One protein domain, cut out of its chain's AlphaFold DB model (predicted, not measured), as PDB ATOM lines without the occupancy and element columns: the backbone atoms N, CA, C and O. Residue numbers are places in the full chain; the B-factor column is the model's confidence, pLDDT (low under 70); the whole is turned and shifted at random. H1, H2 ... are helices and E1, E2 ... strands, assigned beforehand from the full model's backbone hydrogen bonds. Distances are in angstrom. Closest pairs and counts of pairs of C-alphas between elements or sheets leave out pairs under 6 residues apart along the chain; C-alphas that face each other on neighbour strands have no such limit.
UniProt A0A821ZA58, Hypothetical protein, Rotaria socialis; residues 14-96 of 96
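This is residues 14 to 96 of the 96 residues of the protein "Hypothetical protein" of Rotaria socialis (UniProt A0A821ZA58). A small, thin body with a long helix sticking out from it: two short parallel strands, E1 and E2, run side by side through the body, between a corner of short helices H1 and H2 on one side and a corner H3 and H4 on the other. H5 makes the long arm, and its residues 79 to 94 stick out with the last two residues. The printed part has 83 residues, in the order E1, H1, H2, H3, H4, E2, H5, and is mostly helix. It is loose, with a radius of gyration of the C-alphas of 16.8 A, and spans 55 by 29 by 16 A.

E1, residues 21 to 25, and E2, residues 67 to 71, are parallel neighbours at 21 degrees, with N 22 and O 67 2.8 A apart, within hydrogen-bond range. Residues 24 to 25 of E1 also pair, parallel, with residues 47 to 48. H1, residues 28 to 34, and H2, residues 36 to 41, touch only at the corner, about perpendicular at 78 degrees; their closest C-alphas, of Met 32 and Ile 39, are 5.8 A apart. H3, residues 49 to 54, and H4, residues 56 to 61, only just touch, only at the corner, with 3 pairs of C-alphas within 8 A; the closest, of Leu 52 and Phe 58, are 5.7 A apart. E1, these four helices and E2 form a strand-helix-strand unit, two parallel neighbour strands with helices between. H5, residues 76 to 94, touches no helix. Every O i to N i+4 pair is within hydrogen-bond range in H3, H4 and H5, but 2 of 3 in H1 and 1 of 2 in H2.

E1 begins at C-alpha 21 (-57.515, -30.632, -72.535) and is 13.1 A long; E2 is 12.7 A. H5 is 27.1 A long and ends at C-alpha 94 (-59.413, -78.128, -80.434).

The farthest C-alphas, of Asp 14 and Lys 96, are 56.1 A apart. The printed part has no cut, and no link is long. Residues 56 to 61 and residue 96 are under 70 in pLDDT.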
ATOM      1  N   ASP A  14     -59.475 -28.392 -62.610       96.81
ATOM      2  CA  ASP A  14     -58.571 -27.527 -63.383       96.81
ATOM      3  C   ASP A  14     -58.006 -28.231 -64.625       96.81
ATOM      4  O   ASP A  14     -57.942 -27.639 -65.702       96.81
ATOM      5  N   LEU A  15     -57.663 -29.513 -64.498       96.19
ATOM      6  CA  LEU A  15     -57.245 -30.352 -65.615       96.19
ATOM      7  C   LEU A  15     -58.408 -30.620 -66.579       96.19
ATOM      8  O   LEU A  15     -58.236 -30.498 -67.792       96.19
ATOM      9  N   MET A  16     -59.579 -30.978 -66.042       96.69
ATOM     10  CA  MET A  16     -60.759 -31.345 -66.834       96.69
ATOM     11  C   MET A  16     -61.354 -30.164 -67.615       96.69
ATOM     12  O   MET A  16     -61.939 -30.373 -68.674       96.69
ATOM     13  N   LEU A  17     -61.209 -28.937 -67.102       96.25
ATOM     14  CA  LEU A  17     -61.759 -27.709 -67.692       96.25
ATOM     15  C   LEU A  17     -60.724 -26.870 -68.458       96.25
ATOM     16  O   LEU A  17     -61.061 -25.802 -68.973       96.25
ATOM     17  N   SER A  18     -59.468 -27.315 -68.523       95.31
ATOM     18  CA  SER A  18     -58.425 -26.624 -69.283       95.31
ATOM     19  C   SER A  18     -58.768 -26.570 -70.775       95.31
ATOM     20  O   SER A  18     -59.156 -27.571 -71.374       95.31
ATOM     21  N   SER A  19     -58.540 -25.415 -71.411       91.25
ATOM     22  CA  SER A  19     -58.713 -25.227 -72.862       91.25
ATOM     23  C   SER A  19     -57.760 -26.073 -73.717       91.25
ATOM     24  O   SER A  19     -57.985 -26.260 -74.916       91.25
ATOM     25  N   ASP A  20     -56.687 -26.567 -73.101       91.88
ATOM     26  CA  ASP A  20     -55.702 -27.445 -73.728       91.88
ATOM     27  C   ASP A  20     -55.970 -28.926 -73.440       91.88
ATOM     28  O   ASP A  20     -55.164 -29.770 -73.826       91.88
ATOM     29  N   THR A  21     -57.091 -29.255 -72.792       93.75
ATOM     30  CA  THR A  21     -57.515 -30.632 -72.535       93.75
ATOM     31  C   THR A  21     -58.587 -31.064 -73.532       93.75
ATOM     32  O   THR A  21     -59.547 -30.352 -73.803       93.75
ATOM     33  N   THR A  22     -58.438 -32.270 -74.071       92.94
ATOM     34  CA  THR A  22     -59.446 -32.962 -74.878       92.94
ATOM     35  C   THR A  22     -59.894 -34.218 -74.144       92.94
ATOM     36  O   THR A  22     -59.065 -35.069 -73.820       92.94
ATOM     37  N   VAL A  23     -61.197 -34.334 -73.874       94.94
ATOM     38  CA  VAL A  23     -61.785 -35.490 -73.184       94.94
ATOM     39  C   VAL A  23     -62.486 -36.394 -74.192       94.94
ATOM     40  O   VAL A  23     -63.418 -35.978 -74.880       94.94
ATOM     41  N   ILE A  24     -62.039 -37.642 -74.246       95.00
ATOM     42  CA  ILE A  24     -62.616 -38.726 -75.041       95.00
ATOM     43  C   ILE A  24     -63.112 -39.789 -74.074       95.00
ATOM     44  O   ILE A  24     -62.467 -40.054 -73.058       95.00
ATOM     45  N   VAL A  25     -64.236 -40.420 -74.385       96.94
ATOM     46  CA  VAL A  25     -64.822 -41.479 -73.553       96.94
ATOM     47  C   VAL A  25     -65.060 -42.747 -74.358       96.94
ATOM     48  O   VAL A  25     -65.043 -42.714 -75.581       96.94
ATOM     49  N   ASP A  26     -65.278 -43.873 -73.690       96.69
ATOM     50  CA  ASP A  26     -65.811 -45.076 -74.339       96.69
ATOM     51  C   ASP A  26     -67.272 -44.858 -74.772       96.69
ATOM     52  O   ASP A  26     -67.601 -45.032 -75.940       96.69
ATOM     53  N   SER A  27     -68.114 -44.376 -73.853       96.69
ATOM     54  CA  SER A  27     -69.520 -44.031 -74.073       96.69
ATOM     55  C   SER A  27     -69.887 -42.738 -73.345       96.69
ATOM     56  O   SER A  27     -69.758 -42.638 -72.123       96.69
ATOM     57  N   LYS A  28     -70.427 -41.755 -74.077       97.31
ATOM     58  CA  LYS A  28     -70.968 -40.501 -73.529       97.31
ATOM     59  C   LYS A  28     -72.071 -40.792 -72.521       97.31
ATOM     60  O   LYS A  28     -72.086 -40.208 -71.439       97.31
ATOM     61  N   GLU A  29     -72.974 -41.717 -72.846       96.62
ATOM     62  CA  GLU A  29     -74.082 -42.083 -71.960       96.62
ATOM     63  C   GLU A  29     -73.580 -42.622 -70.613       96.62
ATOM     64  O   GLU A  29     -74.044 -42.179 -69.559       96.62
ATOM     65  N   SER A  30     -72.630 -43.559 -70.639       96.06
ATOM     66  CA  SER A  30     -72.117 -44.209 -69.426       96.06
ATOM     67  C   SER A  30     -71.236 -43.254 -68.616       96.06
ATOM     68  O   SER A  30     -71.400 -43.129 -67.400       96.06
ATOM     69  N   ALA A  31     -70.377 -42.477 -69.282       97.00
ATOM     70  CA  ALA A  31     -69.550 -41.458 -68.640       97.00
ATOM     71  C   ALA A  31     -70.389 -40.421 -67.876       97.00
ATOM     72  O   ALA A  31     -70.072 -40.090 -66.734       97.00
ATOM     73  N   MET A  32     -71.515 -39.976 -68.444       96.56
ATOM     74  CA  MET A  32     -72.432 -39.032 -67.790       96.56
ATOM     75  C   MET A  32     -73.193 -39.620 -66.589       96.56
ATOM     76  O   MET A  32     -73.842 -38.874 -65.853       96.56
ATOM     77  N   LYS A  33     -73.124 -40.937 -66.364       96.00
ATOM     78  CA  LYS A  33     -73.729 -41.620 -65.206       96.00
ATOM     79  C   LYS A  33     -72.700 -42.032 -64.156       96.00
ATOM     80  O   LYS A  33     -73.015 -42.046 -62.966       96.00
ATOM     81  N   GLU A  34     -71.478 -42.348 -64.576       96.38
ATOM     82  CA  GLU A  34     -70.508 -43.049 -63.732       96.38
ATOM     83  C   GLU A  34     -69.202 -42.285 -63.504       96.38
ATOM     84  O   GLU A  34     -68.605 -42.421 -62.435       96.38
ATOM     85  N   ALA A  35     -68.766 -41.450 -64.450       97.12
ATOM     86  CA  ALA A  35     -67.491 -40.746 -64.357       97.12
ATOM     87  C   ALA A  35     -67.636 -39.460 -63.535       97.12
ATOM     88  O   ALA A  35     -68.001 -38.401 -64.053       97.12
ATOM     89  N   GLY A  36     -67.332 -39.523 -62.236       96.88
ATOM     90  CA  GLY A  36     -67.515 -38.377 -61.347       96.88
ATOM     91  C   GLY A  36     -66.701 -37.141 -61.737       96.88
ATOM     92  O   GLY A  36     -67.196 -36.029 -61.564       96.88
ATOM     93  N   GLU A  37     -65.495 -37.291 -62.299       96.19
ATOM     94  CA  GLU A  37     -64.734 -36.137 -62.809       96.19
ATOM     95  C   GLU A  37     -65.400 -35.451 -64.005       96.19
ATOM     96  O   GLU A  37     -65.211 -34.255 -64.163       96.19
ATOM     97  N   ILE A  38     -66.219 -36.147 -64.798       96.75
ATOM     98  CA  ILE A  38     -66.998 -35.542 -65.891       96.75
ATOM     99  C   ILE A  38     -68.288 -34.928 -65.338       96.75
ATOM    100  O   ILE A  38     -68.584 -33.764 -65.591       96.75
ATOM    101  N   ILE A  39     -69.030 -35.678 -64.519       96.88
ATOM    102  CA  ILE A  39     -70.335 -35.260 -63.983       96.88
ATOM    103  C   ILE A  39     -70.214 -34.008 -63.109       96.88
ATOM    104  O   ILE A  39     -71.034 -33.094 -63.209       96.88
ATOM    105  N   GLN A  40     -69.212 -33.972 -62.228       95.88
ATOM    106  CA  GLN A  40     -69.070 -32.900 -61.242       95.88
ATOM    107  C   GLN A  40     -68.447 -31.640 -61.852       95.88
ATOM    108  O   GLN A  40     -68.927 -30.542 -61.573       95.88
ATOM    109  N   SER A  41     -67.423 -31.793 -62.701       96.19
ATOM    110  CA  SER A  41     -66.789 -30.658 -63.390       96.19
ATOM    111  C   SER A  41     -67.663 -30.091 -64.509       96.19
ATOM    112  O   SER A  41     -67.555 -28.910 -64.828       96.19
ATOM    113  N   LYS A  42     -68.553 -30.920 -65.079       96.44
ATOM    114  CA  LYS A  42     -69.282 -30.659 -66.328       96.44
ATOM    115  C   LYS A  42     -68.348 -30.462 -67.524       96.44
ATOM    116  O   LYS A  42     -68.656 -29.671 -68.414       96.44
ATOM    117  N   ALA A  43     -67.210 -31.158 -67.525       95.88
ATOM    118  CA  ALA A  43     -66.283 -31.159 -68.646       95.88
ATOM    119  C   ALA A  43     -66.984 -31.574 -69.943       95.88
ATOM    120  O   ALA A  43     -67.822 -32.480 -69.961       95.88
ATOM    121  N   GLU A  44     -66.623 -30.903 -71.030       95.56
ATOM    122  CA  GLU A  44     -67.121 -31.221 -72.359       95.56
ATOM    123  C   GLU A  44     -66.482 -32.520 -72.859       95.56
ATOM    124  O   GLU A  44     -65.261 -32.672 -72.851       95.56
ATOM    125  N   ILE A  45     -67.317 -33.461 -73.301       95.25
ATOM    126  CA  ILE A  45     -66.861 -34.675 -73.972       95.25
ATOM    127  C   ILE A  45     -66.795 -34.379 -75.467       95.25
ATOM    128  O   ILE A  45     -67.826 -34.135 -76.095       95.25
ATOM    129  N   VAL A  46     -65.594 -34.447 -76.033       92.75
ATOM    130  CA  VAL A  46     -65.355 -34.118 -77.441       92.75
ATOM    131  C   VAL A  46     -65.822 -35.247 -78.357       92.75
ATOM    132  O   VAL A  46     -66.474 -34.988 -79.364       92.75
ATOM    133  N   ALA A  47     -65.523 -36.498 -78.001       92.38
ATOM    134  CA  ALA A  47     -65.847 -37.658 -78.827       92.38
ATOM    135  C   ALA A  47     -65.964 -38.953 -78.009       92.38
ATOM    136  O   ALA A  47     -65.435 -39.059 -76.897       92.38
ATOM    137  N   GLU A  48     -66.638 -39.945 -78.586       94.56
ATOM    138  CA  GLU A  48     -66.519 -41.347 -78.176       94.56
ATOM    139  C   GLU A  48     -65.368 -42.033 -78.919       94.56
ATOM    140  O   GLU A  48     -65.048 -41.691 -80.056       94.56
ATOM    141  N   LEU A  49     -64.760 -43.050 -78.308       93.00
ATOM    142  CA  LEU A  49     -63.664 -43.808 -78.909       93.00
ATOM    143  C   LEU A  49     -64.084 -44.474 -80.229       93.00
ATOM    144  O   LEU A  49     -63.296 -44.504 -81.172       93.00
ATOM    145  N   GLY A  50     -65.325 -44.961 -80.322       91.56
ATOM    146  CA  GLY A  50     -65.869 -45.534 -81.557       91.56
ATOM    147  C   GLY A  50     -65.914 -44.527 -82.713       91.56
ATOM    148  O   GLY A  50     -65.523 -44.870 -83.826       91.56
ATOM    149  N   GLU A  51     -66.289 -43.273 -82.432       90.94
ATOM    150  CA  GLU A  51     -66.315 -42.185 -83.425       90.94
ATOM    151  C   GLU A  51     -64.906 -41.918 -83.988       90.94
ATOM    152  O   GLU A  51     -64.756 -41.703 -85.192       90.94
ATOM    153  N   LEU A  52     -63.873 -41.985 -83.135       88.31
ATOM    154  CA  LEU A  52     -62.469 -41.800 -83.532       88.31
ATOM    155  C   LEU A  52     -61.927 -42.955 -84.378       88.31
ATOM    156  O   LEU A  52     -61.130 -42.735 -85.287       88.31
ATOM    157  N   ILE A  53     -62.327 -44.189 -84.057       87.94
ATOM    158  CA  ILE A  53     -61.892 -45.388 -84.784       87.94
ATOM    159  C   ILE A  53     -62.531 -45.430 -86.175       87.94
ATOM    160  O   ILE A  53     -61.866 -45.796 -87.143       87.94
ATOM    161  N   GLU A  54     -63.810 -45.064 -86.282       87.62
ATOM    162  CA  GLU A  54     -64.539 -45.072 -87.551       87.62
ATOM    163  C   GLU A  54     -64.119 -43.907 -88.462       87.62
ATOM    164  O   GLU A  54     -63.997 -44.086 -89.675       87.62
ATOM    165  N   ASN A  55     -63.830 -42.733 -87.884       79.00
ATOM    166  CA  ASN A  55     -63.484 -41.523 -88.625       79.00
ATOM    167  C   ASN A  55     -62.129 -40.957 -88.185       79.00
ATOM    168  O   ASN A  55     -62.027 -40.178 -87.235       79.00
ATOM    169  N   ASN A  56     -61.086 -41.272 -88.957       67.38
ATOM    170  CA  ASN A  56     -59.713 -40.822 -88.696       67.38
ATOM    171  C   ASN A  56     -59.554 -39.283 -88.670       67.38
ATOM    172  O   ASN A  56     -58.604 -38.776 -88.081       67.38
ATOM    173  N   GLU A  57     -60.490 -38.527 -89.259       61.88
ATOM    174  CA  GLU A  57     -60.476 -37.055 -89.273       61.88
ATOM    175  C   GLU A  57     -60.567 -36.438 -87.867       61.88
ATOM    176  O   GLU A  57     -59.984 -35.382 -87.615       61.88
ATOM    177  N   PHE A  58     -61.242 -37.099 -86.918       63.16
ATOM    178  CA  PHE A  58     -61.262 -36.618 -85.536       63.16
ATOM    179  C   PHE A  58     -59.906 -36.797 -84.844       63.16
ATOM    180  O   PHE A  58     -59.532 -35.960 -84.024       63.16
ATOM    181  N   CYS A  59     -59.141 -37.835 -85.203       64.94
ATOM    182  CA  CYS A  59     -57.773 -38.019 -84.714       64.94
ATOM    183  C   CYS A  59     -56.842 -36.902 -85.209       64.94
ATOM    184  O   CYS A  59     -56.001 -36.432 -84.443       64.94
ATOM    185  N   ASP A  60     -57.029 -36.427 -86.444       66.00
ATOM    186  CA  ASP A  60     -56.254 -35.313 -87.008       66.00
ATOM    187  C   ASP A  60     -56.566 -33.966 -86.325       66.00
ATOM    188  O   ASP A  60     -55.716 -33.074 -86.276       66.00
ATOM    189  N   GLY A  61     -57.769 -33.821 -85.755       66.69
ATOM    190  CA  GLY A  61     -58.171 -32.655 -84.962       66.69
ATOM    191  C   GLY A  61     -57.591 -32.618 -83.542       66.69
ATOM    192  O   GLY A  61     -57.574 -31.555 -82.912       66.69
ATOM    193  N   ILE A  62     -57.087 -33.746 -83.028       73.75
ATOM    194  CA  ILE A  62     -56.475 -33.827 -81.699       73.75
ATOM    195  C   ILE A  62     -55.004 -33.425 -81.815       73.75
ATOM    196  O   ILE A  62     -54.150 -34.174 -82.290       73.75
ATOM    197  N   SER A  63     -54.690 -32.214 -81.354       76.94
ATOM    198  CA  SER A  63     -53.308 -31.733 -81.327       76.94
ATOM    199  C   SER A  63     -52.446 -32.579 -80.388       76.94
ATOM    200  O   SER A  63     -52.779 -32.756 -79.218       76.94
ATOM    201  N   LYS A  64     -51.283 -33.024 -80.874       80.00
ATOM    202  CA  LYS A  64     -50.279 -33.752 -80.074       80.00
ATOM    203  C   LYS A  64     -49.646 -32.903 -78.970       80.00
ATOM    204  O   LYS A  64     -49.074 -33.460 -78.039       80.00
ATOM    205  N   ASP A  65     -49.759 -31.581 -79.075       84.38
ATOM    206  CA  ASP A  65     -49.240 -30.635 -78.085       84.38
ATOM    207  C   ASP A  65     -50.257 -30.346 -76.964       84.38
ATOM    208  O   ASP A  65     -49.952 -29.619 -76.020       84.38
ATOM    209  N   LYS A  66     -51.471 -30.904 -77.067       87.69
ATOM    210  CA  LYS A  66     -52.544 -30.778 -76.076       87.69
ATOM    211  C   LYS A  66     -52.626 -32.005 -75.173       87.69
ATOM    212  O   LYS A  66     -52.212 -33.108 -75.527       87.69
ATOM    213  N   ILE A  67     -53.215 -31.817 -73.998       93.62
ATOM    214  CA  ILE A  67     -53.502 -32.907 -73.072       93.62
ATOM    215  C   ILE A  67     -54.702 -33.683 -73.607       93.62
ATOM    216  O   ILE A  67     -55.764 -33.120 -73.853       93.62
ATOM    217  N   THR A  68     -54.552 -34.996 -73.757       93.31
ATOM    218  CA  THR A  68     -55.652 -35.880 -74.153       93.31
ATOM    219  C   THR A  68     -55.972 -36.834 -73.014       93.31
ATOM    220  O   THR A  68     -55.094 -37.540 -72.520       93.31
ATOM    221  N   ILE A  69     -57.235 -36.854 -72.595       95.00
ATOM    222  CA  ILE A  69     -57.744 -37.728 -71.542       95.00
ATOM    223  C   ILE A  69     -58.713 -38.705 -72.184       95.00
ATOM    224  O   ILE A  69     -59.778 -38.311 -72.652       95.00
ATOM    225  N   PHE A  70     -58.365 -39.987 -72.158       95.44
ATOM    226  CA  PHE A  70     -59.323 -41.047 -72.430       95.44
ATOM    227  C   PHE A  70     -59.922 -41.547 -71.114       95.44
ATOM    228  O   PHE A  70     -59.247 -42.194 -70.305       95.44
ATOM    229  N   LYS A  71     -61.202 -41.245 -70.884       96.75
ATOM    230  CA  LYS A  71     -61.950 -41.709 -69.722       96.75
ATOM    231  C   LYS A  71     -62.832 -42.900 -70.088       96.75
ATOM    232  O   LYS A  71     -63.900 -42.742 -70.658       96.75
ATOM    233  N   SER A  72     -62.400 -44.079 -69.652       96.56
ATOM    234  CA  SER A  72     -63.209 -45.302 -69.702       96.56
ATOM    235  C   SER A  72     -63.907 -45.603 -68.368       96.56
ATOM    236  O   SER A  72     -63.277 -45.476 -67.300       96.56
ATOM    237  N   VAL A  73     -65.183 -45.987 -68.454       95.56
ATOM    238  CA  VAL A  73     -66.013 -46.590 -67.390       95.56
ATOM    239  C   VAL A  73     -66.370 -48.057 -67.688       95.56
ATOM    240  O   VAL A  73     -66.719 -48.785 -66.763       95.56
ATOM    241  N   GLY A  74     -66.167 -48.505 -68.928       95.06
ATOM    242  CA  GLY A  74     -66.365 -49.870 -69.400       95.06
ATOM    243  C   GLY A  74     -67.693 -50.039 -70.132       95.06
ATOM    244  O   GLY A  74     -68.734 -49.548 -69.692       95.06
ATOM    245  N   MET A  75     -67.669 -50.772 -71.244       95.25
ATOM    246  CA  MET A  75     -68.868 -51.163 -71.984       95.25
ATOM    247  C   MET A  75     -68.938 -52.683 -72.120       95.25
ATOM    248  O   MET A  75     -67.968 -53.323 -72.503       95.25
ATOM    249  N   ALA A  76     -70.123 -53.268 -71.939       96.06
ATOM    250  CA  ALA A  76     -70.305 -54.724 -72.035       96.06
ATOM    251  C   ALA A  76     -69.884 -55.327 -73.396       96.06
ATOM    252  O   ALA A  76     -69.591 -56.519 -73.490       96.06
ATOM    253  N   ILE A  77     -69.864 -54.520 -74.463       96.00
ATOM    254  CA  ILE A  77     -69.386 -54.952 -75.783       96.00
ATOM    255  C   ILE A  77     -67.880 -55.247 -75.791       96.00
ATOM    256  O   ILE A  77     -67.446 -56.123 -76.534       96.00
ATOM    257  N   GLU A  78     -67.098 -54.568 -74.949       96.56
ATOM    258  CA  GLU A  78     -65.654 -54.776 -74.813       96.56
ATOM    259  C   GLU A  78     -65.378 -56.174 -74.245       96.56
ATOM    260  O   GLU A  78     -64.578 -56.929 -74.802       96.56
ATOM    261  N   ASP A  79     -66.123 -56.564 -73.205       97.81
ATOM    262  CA  ASP A  79     -66.058 -57.905 -72.615       97.81
ATOM    263  C   ASP A  79     -66.500 -58.986 -73.610       97.81
ATOM    264  O   ASP A  79     -65.852 -60.027 -73.745       97.81
ATOM    265  N   LEU A  80     -67.601 -58.745 -74.333       98.44
ATOM    266  CA  LEU A  80     -68.116 -59.689 -75.326       98.44
ATOM    267  C   LEU A  80     -67.120 -59.895 -76.474       98.44
ATOM    268  O   LEU A  80     -66.884 -61.035 -76.873       98.44
ATOM    269  N   ALA A  81     -66.513 -58.821 -76.980       97.94
ATOM    270  CA  ALA A  81     -65.496 -58.903 -78.022       97.94
ATOM    271  C   ALA A  81     -64.283 -59.724 -77.554       97.94
ATOM    272  O   ALA A  81     -63.844 -60.630 -78.264       97.94
ATOM    273  N   ALA A  82     -63.793 -59.483 -76.333       98.25
ATOM    274  CA  ALA A  82     -62.709 -60.273 -75.751       98.25
ATOM    275  C   ALA A  82     -63.088 -61.759 -75.593       98.25
ATOM    276  O   ALA A  82     -62.284 -62.646 -75.891       98.25
ATOM    277  N   ALA A  83     -64.325 -62.045 -75.174       98.50
ATOM    278  CA  ALA A  83     -64.831 -63.408 -75.034       98.50
ATOM    279  C   ALA A  83     -64.945 -64.141 -76.382       98.50
ATOM    280  O   ALA A  83     -64.617 -65.326 -76.446       98.50
ATOM    281  N   ILE A  84     -65.367 -63.454 -77.451       98.50
ATOM    282  CA  ILE A  84     -65.425 -64.012 -78.812       98.50
ATOM    283  C   ILE A  84     -64.024 -64.400 -79.285       98.50
ATOM    284  O   ILE A  84     -63.823 -65.547 -79.678       98.50
ATOM    285  N   VAL A  85     -63.044 -63.500 -79.156       98.31
ATOM    286  CA  VAL A  85     -61.648 -63.772 -79.550       98.31
ATOM    287  C   VAL A  85     -61.096 -64.995 -78.813       98.31
ATOM    288  O   VAL A  85     -60.487 -65.877 -79.420       98.31
ATOM    289  N   LEU A  86     -61.334 -65.086 -77.501       98.19
ATOM    290  CA  LEU A  86     -60.917 -66.245 -76.714       98.19
ATOM    291  C   LEU A  86     -61.632 -67.529 -77.159       98.19
ATOM    292  O   LEU A  86     -61.010 -68.589 -77.237       98.19
ATOM    293  N   TYR A  87     -62.935 -67.455 -77.430       97.88
ATOM    294  CA  TYR A  87     -63.721 -68.603 -77.864       97.88
ATOM    295  C   TYR A  87     -63.230 -69.148 -79.210       97.88
ATOM    296  O   TYR A  87     -63.012 -70.354 -79.322       97.88
ATOM    297  N   GLU A  88     -63.008 -68.280 -80.197       97.44
ATOM    298  CA  GLU A  88     -62.492 -68.646 -81.522       97.44
ATOM    299  C   GLU A  88     -61.111 -69.301 -81.422       97.44
ATOM    300  O   GLU A  88     -60.908 -70.397 -81.948       97.44
ATOM    301  N   TYR A  89     -60.205 -68.714 -80.633       97.19
ATOM    302  CA  TYR A  89     -58.884 -69.289 -80.365       97.19
ATOM    303  C   TYR A  89     -58.964 -70.716 -79.796       97.19
ATOM    304  O   TYR A  89     -58.196 -71.604 -80.177       97.19
ATOM    305  N   LEU A  90     -59.911 -70.967 -78.887       97.50
ATOM    306  CA  LEU A  90     -60.107 -72.290 -78.294       97.50
ATOM    307  C   LEU A  90     -60.716 -73.303 -79.273       97.50
ATOM    308  O   LEU A  90     -60.416 -74.492 -79.145       97.50
ATOM    309  N   GLN A  91     -61.546 -72.874 -80.229       95.88
ATOM    310  CA  GLN A  91     -62.046 -73.768 -81.280       95.88
ATOM    311  C   GLN A  91     -60.906 -74.204 -82.205       95.88
ATOM    312  O   GLN A  91     -60.708 -75.403 -82.390       95.88
ATOM    313  N   GLU A  92     -60.078 -73.268 -82.676       94.12
ATOM    314  CA  GLU A  92     -58.923 -73.587 -83.529       94.12
ATOM    315  C   GLU A  92     -57.920 -74.531 -82.849       94.12
ATOM    316  O   GLU A  92     -57.324 -75.394 -83.493       94.12
ATOM    317  N   CYS A  93     -57.716 -74.382 -81.535       89.06
ATOM    318  CA  CYS A  93     -56.829 -75.261 -80.773       89.06
ATOM    319  C   CYS A  93     -57.413 -76.662 -80.542       89.06
ATOM    320  O   CYS A  93     -56.649 -77.590 -80.308       89.06
ATOM    321  N   ARG A  94     -58.743 -76.822 -80.573       81.38
ATOM    322  CA  ARG A  94     -59.413 -78.128 -80.434       81.38
ATOM    323  C   ARG A  94     -59.413 -78.942 -81.723       81.38
ATOM    324  O   ARG A  94     -59.556 -80.159 -81.657       81.38
ATOM    325  N   GLU A  95     -59.301 -78.281 -82.869       73.50
ATOM    326  CA  GLU A  95     -59.280 -78.914 -84.193       73.50
ATOM    327  C   GLU A  95     -57.879 -79.398 -84.619       73.50
ATOM    328  O   GLU A  95     -57.751 -80.061 -85.650       73.50
ATOM    329  N   LYS A  96     -56.838 -79.096 -83.831       58.31
ATOM    330  CA  LYS A  96     -55.451 -79.563 -84.012       58.31
ATOM    331  C   LYS A  96     -55.116 -80.709 -83.064       58.31
ATOM    332  O   LYS A  96     -54.359 -81.602 -83.506       58.31
TER     333      LYS A  96